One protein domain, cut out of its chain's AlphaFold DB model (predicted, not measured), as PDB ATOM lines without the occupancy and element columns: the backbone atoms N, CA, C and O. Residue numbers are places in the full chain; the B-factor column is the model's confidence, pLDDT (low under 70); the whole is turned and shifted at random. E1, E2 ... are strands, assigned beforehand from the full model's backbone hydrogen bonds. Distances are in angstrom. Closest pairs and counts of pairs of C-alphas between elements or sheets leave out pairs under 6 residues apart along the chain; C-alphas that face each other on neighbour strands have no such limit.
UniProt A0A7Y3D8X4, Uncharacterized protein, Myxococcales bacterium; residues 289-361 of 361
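This is residues 289 to 361 of the 361 residues of an uncharacterized protein of Myxococcales bacterium (UniProt A0A7Y3D8X4). With little regular structure, this is a small, strongly twisted four-stranded sheet; a long unnamed stretch loops beside it, residues 310 to 311 pairing with edge strand E1, and residues 289 to 297 stick out. The 73 printed residues hold no named helix and an all-strand meander E1 E2 E3 E4, each strand the antiparallel neighbour of the one before; under half are in named elements. It is only just compact, close to loose (radius of gyration of the C-alphas 13.0 A), spanning 41 by 33 by 21 A.

Find C-alpha 323 at (20.026, -29.670, -14.088); E1 runs to residue 326. E2, residues 330 to 337, 19.7 A, bends by 52 degrees at residue 333. E3 is residues 342 to 347, 15.5 A. E4, residues 350 to 355, 16.4 A, ends at (25.870, -19.022, -4.827).

Look at three hairpins within hydrogen-bond range: E2 and E3, N 335 to O 344, 2.8 A; E1 and E2, N 324 to O 332, 2.8 A; E3 and E4, N 345 to O 352, 2.9 A. E1 and E4 are apart.

The farthest C-alphas, Lys 289 and Ser 306, are 44.7 A apart. The printed part has no cut; pLDDT is under 70 at residues 289 to 298 and 361.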
ATOM      1  N   LYS A 289      20.033   8.677 -12.601       60.06
ATOM      2  CA  LYS A 289      19.009   8.118 -13.489       60.06
ATOM      3  C   LYS A 289      18.970   6.619 -13.188       60.06
ATOM      4  O   LYS A 289      20.052   6.025 -13.113       60.06
ATOM      5  N   PRO A 290      17.788   6.028 -12.931       54.19
ATOM      6  CA  PRO A 290      17.709   4.600 -12.683       54.19
ATOM      7  C   PRO A 290      18.471   3.919 -13.812       54.19
ATOM      8  O   PRO A 290      18.214   4.217 -14.982       54.19
ATOM      9  N   LYS A 291      19.475   3.099 -13.462       59.81
ATOM     10  CA  LYS A 291      20.178   2.307 -14.473       59.81
ATOM     11  C   LYS A 291      19.089   1.623 -15.297       59.81
ATOM     12  O   LYS A 291      18.160   1.096 -14.670       59.81
ATOM     13  N   PRO A 292      19.145   1.684 -16.641       54.59
ATOM     14  CA  PRO A 292      18.174   0.979 -17.457       54.59
ATOM     15  C   PRO A 292      18.104  -0.442 -16.910       54.59
ATOM     16  O   PRO A 292      19.142  -1.084 -16.718       54.59
ATOM     17  N   LYS A 293      16.900  -0.887 -16.526       52.62
ATOM     18  CA  LYS A 293      16.678  -2.313 -16.303       52.62
ATOM     19  C   LYS A 293      17.144  -2.938 -17.606       52.62
ATOM     20  O   LYS A 293      16.539  -2.646 -18.633       52.62
ATOM     21  N   ASN A 294      18.244  -3.689 -17.578       52.16
ATOM     22  CA  ASN A 294      18.558  -4.551 -18.700       52.16
ATOM     23  C   ASN A 294      17.308  -5.394 -18.883       52.16
ATOM     24  O   ASN A 294      16.957  -6.182 -17.996       52.16
ATOM     25  N   ASP A 295      16.600  -5.141 -19.976       48.75
ATOM     26  CA  ASP A 295      15.541  -6.001 -20.454       48.75
ATOM     27  C   ASP A 295      16.263  -7.250 -20.950       48.75
ATOM     28  O   ASP A 295      16.650  -7.390 -22.103       48.75
ATOM     29  N   ASN A 296      16.650  -8.074 -19.981       53.88
ATOM     30  CA  ASN A 296      17.393  -9.292 -20.185       53.88
ATOM     31  C   ASN A 296      16.353 -10.321 -20.644       53.88
ATOM     32  O   ASN A 296      15.958 -11.217 -19.883       53.88
ATOM     33  N   THR A 297      15.929 -10.197 -21.905       55.00
ATOM     34  CA  THR A 297      15.533 -11.318 -22.766       55.00
ATOM     35  C   THR A 297      16.743 -12.242 -22.918       55.00
ATOM     36  O   THR A 297      17.334 -12.398 -23.976       55.00
ATOM     37  N   VAL A 298      17.177 -12.809 -21.793       60.47
ATOM     38  CA  VAL A 298      18.132 -13.907 -21.747       60.47
ATOM     39  C   VAL A 298      17.380 -15.080 -22.340       60.47
ATOM     40  O   VAL A 298      16.352 -15.472 -21.769       60.47
ATOM     41  N   GLU A 299      17.854 -15.556 -23.492       74.69
ATOM     42  CA  GLU A 299      17.443 -16.831 -24.072       74.69
ATOM     43  C   GLU A 299      17.409 -17.869 -22.954       74.69
ATOM     44  O   GLU A 299      18.383 -18.053 -22.221       74.69
ATOM     45  N   ILE A 300      16.235 -18.461 -22.750       82.31
ATOM     46  CA  ILE A 300      16.067 -19.494 -21.740       82.31
ATOM     47  C   ILE A 300      16.844 -20.706 -22.248       82.31
ATOM     48  O   ILE A 300      16.505 -21.260 -23.289       82.31
ATOM     49  N   VAL A 301      17.896 -21.084 -21.528       87.94
ATOM     50  CA  VAL A 301      18.683 -22.279 -21.836       87.94
ATOM     51  C   VAL A 301      17.876 -23.482 -21.363       87.94
ATOM     52  O   VAL A 301      17.542 -23.585 -20.175       87.94
ATOM     53  N   GLU A 302      17.518 -24.358 -22.297       88.88
ATOM     54  CA  GLU A 302      16.843 -25.619 -21.996       88.88
ATOM     55  C   GLU A 302      17.800 -26.600 -21.299       88.88
ATOM     56  O   GLU A 302      19.022 -26.496 -21.415       88.88
ATOM     57  N   ALA A 303      17.243 -27.543 -20.537       88.88
ATOM     58  CA  ALA A 303      18.035 -28.568 -19.867       88.88
ATOM     59  C   ALA A 303      18.746 -29.451 -20.899       88.88
ATOM     60  O   ALA A 303      18.104 -29.964 -21.814       88.88
ATOM     61  N   ASP A 304      20.048 -29.676 -20.721       89.62
ATOM     62  CA  ASP A 304      20.800 -30.612 -21.555       89.62
ATOM     63  C   ASP A 304      20.441 -32.060 -21.156       89.62
ATOM     64  O   ASP A 304      20.805 -32.501 -20.060       89.62
ATOM     65  N   PRO A 305      19.744 -32.836 -22.013       85.62
ATOM     66  CA  PRO A 305      19.291 -34.184 -21.672       85.62
ATOM     67  C   PRO A 305      20.445 -35.184 -21.519       85.62
ATOM     68  O   PRO A 305      20.242 -36.274 -20.984       85.62
ATOM     69  N   SER A 306      21.656 -34.839 -21.972       89.81
ATOM     70  CA  SER A 306      22.847 -35.676 -21.805       89.81
ATOM     71  C   SER A 306      23.462 -35.581 -20.401       89.81
ATOM     72  O   SER A 306      24.272 -36.432 -20.024       89.81
ATOM     73  N   ARG A 307      23.065 -34.582 -19.595       89.94
ATOM     74  CA  ARG A 307      23.616 -34.328 -18.257       89.94
ATOM     75  C   ARG A 307      22.612 -34.754 -17.174       89.94
ATOM     76  O   ARG A 307      21.544 -34.153 -17.060       89.94
ATOM     77  N   PRO A 308      22.922 -35.764 -16.334       91.81
ATOM     78  CA  PRO A 308      21.999 -36.202 -15.293       91.81
ATOM     79  C   PRO A 308      21.831 -35.127 -14.202       91.81
ATOM     80  O   PRO A 308      22.809 -34.440 -13.882       91.81
ATOM     81  N   PRO A 309      20.643 -35.011 -13.573       94.06
ATOM     82  CA  PRO A 309      20.417 -34.087 -12.466       94.06
ATOM     83  C   PRO A 309      21.381 -34.320 -11.299       94.06
ATOM     84  O   PRO A 309      21.527 -35.450 -10.828       94.06
ATOM     85  N   ARG A 310      22.011 -33.253 -10.790       96.12
ATOM     86  CA  ARG A 310      22.963 -33.325  -9.661       96.12
ATOM     87  C   ARG A 310      22.452 -32.564  -8.436       96.12
ATOM     88  O   ARG A 310      21.808 -31.533  -8.599       96.12
ATOM     89  N   PRO A 311      22.725 -33.011  -7.199       96.94
ATOM     90  CA  PRO A 311      22.365 -32.246  -6.008       96.94
ATOM     91  C   PRO A 311      23.167 -30.943  -5.942       96.94
ATOM     92  O   PRO A 311      24.387 -30.954  -6.077       96.94
ATOM     93  N   TYR A 312      22.495 -29.821  -5.692       97.00
ATOM     94  CA  TYR A 312      23.166 -28.530  -5.558       97.00
ATOM     95  C   TYR A 312      24.062 -28.484  -4.310       97.00
ATOM     96  O   TYR A 312      23.633 -28.813  -3.198       97.00
ATOM     97  N   ARG A 313      25.290 -27.994  -4.489       95.88
ATOM     98  CA  ARG A 313      26.295 -27.748  -3.456       95.88
ATOM     99  C   ARG A 313      26.977 -26.409  -3.712       95.88
ATOM    100  O   ARG A 313      27.440 -26.125  -4.808       95.88
ATOM    101  N   ILE A 314      27.104 -25.607  -2.657       95.25
ATOM    102  CA  ILE A 314      27.692 -24.259  -2.730       95.25
ATOM    103  C   ILE A 314      29.180 -24.258  -3.131       95.25
ATOM    104  O   ILE A 314      29.699 -23.225  -3.533       95.25
ATOM    105  N   THR A 315      29.867 -25.393  -2.998       94.56
ATOM    106  CA  THR A 315      31.296 -25.567  -3.302       94.56
ATOM    107  C   THR A 315      31.562 -26.009  -4.740       94.56
ATOM    108  O   THR A 315      32.713 -26.027  -5.158       94.56
ATOM    109  N   GLU A 316      30.533 -26.426  -5.480       93.94
ATOM    110  CA  GLU A 316      30.677 -26.935  -6.847       93.94
ATOM    111  C   GLU A 316      30.539 -25.813  -7.883       93.94
ATOM    112  O   GLU A 316      30.098 -24.704  -7.570       93.94
ATOM    113  N   SER A 317      30.936 -26.106  -9.120       92.94
ATOM    114  CA  SER A 317      30.752 -25.254 -10.294       92.94
ATOM    115  C   SER A 317      29.629 -25.808 -11.168       92.94
ATOM    116  O   SER A 317      29.480 -27.025 -11.284       92.94
ATOM    117  N   TYR A 318      28.869 -24.918 -11.802       93.62
ATOM    118  CA  TYR A 318      27.748 -25.281 -12.665       93.62
ATOM    119  C   TYR A 318      27.804 -24.496 -13.969       93.62
ATOM    120  O   TYR A 318      28.125 -23.306 -13.969       93.62
ATOM    121  N   GLU A 319      27.445 -25.154 -15.062       93.31
ATOM    122  CA  GLU A 319      27.378 -24.571 -16.397       93.31
ATOM    123  C   GLU A 319      25.918 -24.339 -16.827       93.31
ATOM    124  O   GLU A 319      25.010 -25.029 -16.359       93.31
ATOM    125  N   PRO A 320      25.654 -23.373 -17.725       94.69
ATOM    126  CA  PRO A 320      24.356 -23.247 -18.386       94.69
ATOM    127  C   PRO A 320      23.869 -24.574 -18.992       94.69
ATOM    128  O   PRO A 320      24.634 -25.272 -19.651       94.69
ATOM    129  N   GLY A 321      22.596 -24.909 -18.776       93.94
ATOM    130  CA  GLY A 321      21.978 -26.170 -19.203       93.94
ATOM    131  C   GLY A 321      22.060 -27.298 -18.167       93.94
ATOM    132  O   GLY A 321      21.323 -28.280 -18.286       93.94
ATOM    133  N   ASP A 322      22.881 -27.154 -17.118       95.75
ATOM    134  CA  ASP A 322      22.939 -28.133 -16.030       95.75
ATOM    135  C   ASP A 322      21.608 -28.202 -15.274       95.75
ATOM    136  O   ASP A 322      21.006 -27.181 -14.918       95.75
ATOM    137  N   THR A 323      21.180 -29.427 -14.959       96.69
ATOM    138  CA  THR A 323      20.026 -29.670 -14.088       96.69
ATOM    139  C   THR A 323      20.499 -29.911 -12.659       96.69
ATOM    140  O   THR A 323      21.241 -30.858 -12.386       96.69
ATOM    141  N   ILE A 324      20.039 -29.080 -11.725       97.06
ATOM    142  CA  ILE A 324      20.390 -29.174 -10.306       97.06
ATOM    143  C   ILE A 324      19.169 -29.482  -9.437       97.06
ATOM    144  O   ILE A 324      18.069 -28.999  -9.694       97.06
ATOM    145  N   GLN A 325      19.370 -30.250  -8.368       97.06
ATOM    146  CA  GLN A 325      18.357 -30.551  -7.357       97.06
ATOM    147  C   GLN A 325      18.659 -29.760  -6.085       97.06
ATOM    148  O   GLN A 325      19.639 -30.020  -5.383       97.06
ATOM    149  N   HIS A 326      17.821 -28.778  -5.773       97.12
ATOM    150  CA  HIS A 326      17.947 -27.952  -4.581       97.12
ATOM    151  C   HIS A 326      16.966 -28.418  -3.501       97.12
ATOM    152  O   HIS A 326      15.762 -28.494  -3.738       97.12
ATOM    153  N   LYS A 327      17.459 -28.644  -2.275       95.75
ATOM    154  CA  LYS A 327      16.682 -29.219  -1.157       95.75
ATOM    155  C   LYS A 327      15.325 -28.539  -0.906       95.75
ATOM    156  O   LYS A 327      14.378 -29.207  -0.517       95.75
ATOM    157  N   THR A 328      15.246 -27.220  -1.086       95.44
ATOM    158  CA  THR A 328      14.024 -26.427  -0.840       95.44
ATOM    159  C   THR A 328      13.332 -25.910  -2.094       95.44
ATOM    160  O   THR A 328      12.169 -25.537  -2.011       95.44
ATOM    161  N   LEU A 329      14.039 -25.822  -3.225       95.12
ATOM    162  CA  LEU A 329      13.523 -25.179  -4.441       95.12
ATOM    163  C   LEU A 329      13.152 -26.201  -5.523       95.12
ATOM    164  O   LEU A 329      12.605 -25.810  -6.544       95.12
ATOM    165  N   GLY A 330      13.428 -27.488  -5.300       96.00
ATOM    166  CA  GLY A 330      13.161 -28.546  -6.269       96.00
ATOM    167  C   GLY A 330      14.230 -28.619  -7.356       96.00
ATOM    168  O   GLY A 330      15.398 -28.302  -7.120       96.00
ATOM    169  N   ASN A 331      13.827 -29.072  -8.539       96.50
ATOM    170  CA  ASN A 331      14.712 -29.195  -9.693       96.50
ATOM    171  C   ASN A 331      14.766 -27.869 -10.451       96.50
ATOM    172  O   ASN A 331      13.734 -27.242 -10.678       96.50
ATOM    173  N   GLY A 332      15.961 -27.448 -10.851       96.50
ATOM    174  CA  GLY A 332      16.137 -26.226 -11.623       96.50
ATOM    175  C   GLY A 332      17.198 -26.359 -12.701       96.50
ATOM    176  O   GLY A 332      18.102 -27.185 -12.591       96.50
ATOM    177  N   VAL A 333      17.080 -25.526 -13.733       96.81
ATOM    178  CA  VAL A 333      18.015 -25.481 -14.867       96.81
ATOM    179  C   VAL A 333      18.847 -24.214 -14.786       96.81
ATOM    180  O   VAL A 333      18.303 -23.105 -14.694       96.81
ATOM    181  N   VAL A 334      20.166 -24.369 -14.810       95.62
ATOM    182  CA  VAL A 334      21.114 -23.255 -14.777       95.62
ATOM    183  C   VAL A 334      21.051 -22.501 -16.105       95.62
ATOM    184  O   VAL A 334      21.129 -23.096 -17.170       95.62
ATOM    185  N   GLN A 335      20.876 -21.183 -16.050       93.81
ATOM    186  CA  GLN A 335      20.646 -20.342 -17.228       93.81
ATOM    187  C   GLN A 335      21.911 -19.614 -17.673       93.81
ATOM    188  O   GLN A 335      22.326 -19.717 -18.816       93.81
ATOM    189  N   CYS A 336      22.518 -18.845 -16.770       81.50
ATOM    190  CA  CYS A 336      23.672 -17.991 -17.048       81.50
ATOM    191  C   CYS A 336      24.436 -17.690 -15.747       81.50
ATOM    192  O   CYS A 336      23.846 -17.753 -14.657       81.50
ATOM    193  N   PRO A 337      25.709 -17.264 -15.833       75.00
ATOM    194  CA  PRO A 337      26.433 -16.706 -14.697       75.00
ATOM    195  C   PRO A 337      25.715 -15.457 -14.157       75.00
ATOM    196  O   PRO A 337      25.444 -14.502 -14.883       75.00
ATOM    197  N   GLY A 338      25.411 -15.438 -12.860       74.75
ATOM    198  CA  GLY A 338      24.796 -14.310 -12.147       74.75
ATOM    199  C   GLY A 338      25.802 -13.251 -11.669       74.75
ATOM    200  O   GLY A 338      25.461 -12.429 -10.814       74.75
ATOM    201  N   GLY A 339      27.034 -13.302 -12.182       80.88
ATOM    202  CA  GLY A 339      28.218 -12.607 -11.673       80.88
ATOM    203  C   GLY A 339      29.180 -13.560 -10.939       80.88
ATOM    204  O   GLY A 339      28.849 -14.730 -10.762       80.88
ATOM    205  N   PRO A 340      30.362 -13.087 -10.502       84.19
ATOM    206  CA  PRO A 340      31.359 -13.928  -9.832       84.19
ATOM    207  C   PRO A 340      30.782 -14.679  -8.619       84.19
ATOM    208  O   PRO A 340      30.194 -14.054  -7.729       84.19
ATOM    209  N   GLY A 341      30.930 -16.010  -8.600       90.06
ATOM    210  CA  GLY A 341      30.428 -16.898  -7.541       90.06
ATOM    211  C   GLY A 341      28.901 -17.007  -7.462       90.06
ATOM    212  O   GLY A 341      28.359 -17.381  -6.418       90.06
ATOM    213  N   LYS A 342      28.173 -16.630  -8.522       94.06
ATOM    214  CA  LYS A 342      26.707 -16.700  -8.582       94.06
ATOM    215  C   LYS A 342      26.235 -17.314  -9.891       94.06
ATOM    216  O   LYS A 342      26.718 -16.964 -10.961       94.06
ATOM    217  N   ILE A 343      25.185 -18.123  -9.813       94.12
ATOM    218  CA  ILE A 343      24.478 -18.691 -10.969       94.12
ATOM    219  C   ILE A 343      23.009 -18.277 -10.942       94.12
ATOM    220  O   ILE A 343      22.406 -18.139  -9.875       94.12
ATOM    221  N   GLN A 344      22.425 -18.064 -12.120       94.31
ATOM    222  CA  GLN A 344      20.980 -17.922 -12.279       94.31
ATOM    223  C   GLN A 344      20.369 -19.272 -12.624       94.31
ATOM    224  O   GLN A 344      20.846 -19.952 -13.527       94.31
ATOM    225  N   VAL A 345      19.302 -19.640 -11.926       95.00
ATOM    226  CA  VAL A 345      18.625 -20.929 -12.080       95.00
ATOM    227  C   VAL A 345      17.127 -20.694 -12.185       95.00
ATOM    228  O   VAL A 345      16.575 -19.878 -11.443       95.00
ATOM    229  N   ILE A 346      16.465 -21.386 -13.108       95.31
ATOM    230  CA  ILE A 346      15.002 -21.394 -13.206       95.31
ATOM    231  C   ILE A 346      14.474 -22.633 -12.491       95.31
ATOM    232  O   ILE A 346      14.799 -23.748 -12.884       95.31
ATOM    233  N   PHE A 347      13.653 -22.414 -11.466       94.88
ATOM    234  CA  PHE A 347      12.891 -23.439 -10.753       94.88
ATOM    235  C   PHE A 347      11.415 -23.223 -11.063       94.88
ATOM    236  O   PHE A 347      10.902 -22.147 -10.756       94.88
ATOM    237  N   ASP A 348      10.750 -24.187 -11.701       91.25
ATOM    238  CA  ASP A 348       9.322 -24.104 -12.049       91.25
ATOM    239  C   ASP A 348       8.921 -22.758 -12.699       91.25
ATOM    240  O   ASP A 348       7.938 -22.117 -12.332       91.25
ATOM    241  N   GLY A 349       9.743 -22.266 -13.636       86.75
ATOM    242  CA  GLY A 349       9.529 -20.986 -14.331       86.75
ATOM    243  C   GLY A 349       9.951 -19.729 -13.551       86.75
ATOM    244  O   GLY A 349       9.951 -18.630 -14.105       86.75
ATOM    245  N   VAL A 350      10.379 -19.860 -12.292       90.50
ATOM    246  CA  VAL A 350      10.824 -18.745 -11.445       90.50
ATOM    247  C   VAL A 350      12.350 -18.653 -11.423       90.50
ATOM    248  O   VAL A 350      13.046 -19.562 -10.972       90.50
ATOM    249  N   ARG A 351      12.890 -17.500 -11.838       91.81
ATOM    250  CA  ARG A 351      14.332 -17.211 -11.755       91.81
ATOM    251  C   ARG A 351      14.765 -16.984 -10.302       91.81
ATOM    252  O   ARG A 351      14.216 -16.135  -9.594       91.81
ATOM    253  N   LYS A 352      15.798 -17.704  -9.872       94.19
ATOM    254  CA  LYS A 352      16.493 -17.544  -8.589       94.19
ATOM    255  C   LYS A 352      17.992 -17.394  -8.828       94.19
ATOM    256  O   LYS A 352      18.525 -17.884  -9.817       94.19
ATOM    257  N   VAL A 353      18.667 -16.705  -7.915       94.94
ATOM    258  CA  VAL A 353      20.130 -16.596  -7.908       94.94
ATOM    259  C   VAL A 353      20.658 -17.470  -6.783       94.94
ATOM    260  O   VAL A 353      20.235 -17.300  -5.638       94.94
ATOM    261  N   LEU A 354      21.571 -18.379  -7.107       94.44
ATOM    262  CA  LEU A 354      22.272 -19.222  -6.144       94.44
ATOM    263  C   LEU A 354      23.763 -18.875  -6.118       94.44
ATOM    264  O   LEU A 354      24.285 -18.263  -7.050       94.44
ATOM    265  N   VAL A 355      24.431 -19.236  -5.026       94.38
ATOM    266  CA  VAL A 355      25.870 -19.022  -4.827       94.38
ATOM    267  C   VAL A 355      26.589 -20.332  -5.120       94.38
ATOM    268  O   VAL A 355      26.150 -21.379  -4.673       94.38
ATOM    269  N   HIS A 356      27.698 -20.302  -5.835       93.56
ATOM    270  CA  HIS A 356      28.483 -21.504  -6.126       93.56
ATOM    271  C   HIS A 356      29.975 -21.183  -5.973       93.56
ATOM    272  O   HIS A 356      30.315 -20.026  -5.706       93.56
ATOM    273  N   GLU A 357      30.849 -22.187  -6.080       90.88
ATOM    274  CA  GLU A 357      32.309 -22.032  -5.924       90.88
ATOM    275  C   GLU A 357      32.754 -21.346  -4.617       90.88
ATOM    276  O   GLU A 357      33.822 -20.737  -4.532       90.88
ATOM    277  N   ARG A 358      31.953 -21.437  -3.550       88.56
ATOM    278  CA  ARG A 358      32.385 -20.947  -2.241       88.56
ATOM    279  C   ARG A 358      33.431 -21.914  -1.675       88.56
ATOM    280  O   ARG A 358      33.129 -23.104  -1.588       88.56
ATOM    281  N   PRO A 359      34.612 -21.441  -1.234       85.81
ATOM    282  CA  PRO A 359      35.602 -22.303  -0.595       85.81
ATOM    283  C   PRO A 359      34.993 -23.013   0.617       85.81
ATOM    284  O   PRO A 359      34.247 -22.386   1.379       85.81
ATOM    285  N   ALA A 360      35.299 -24.300   0.794       78.81
ATOM    286  CA  ALA A 360      34.924 -25.021   2.004       78.81
ATOM    287  C   ALA A 360      35.654 -24.378   3.192       78.81
ATOM    288  O   ALA A 360      36.883 -24.368   3.237       78.81
ATOM    289  N   SER A 361      34.882 -23.763   4.083       61.34
ATOM    290  CA  SER A 361      35.353 -23.156   5.330       61.34
ATOM    291  C   SER A 361      35.499 -24.183   6.434       61.34
ATOM    292  O   SER A 361      34.547 -24.992   6.548       61.34
TER     293      SER A 361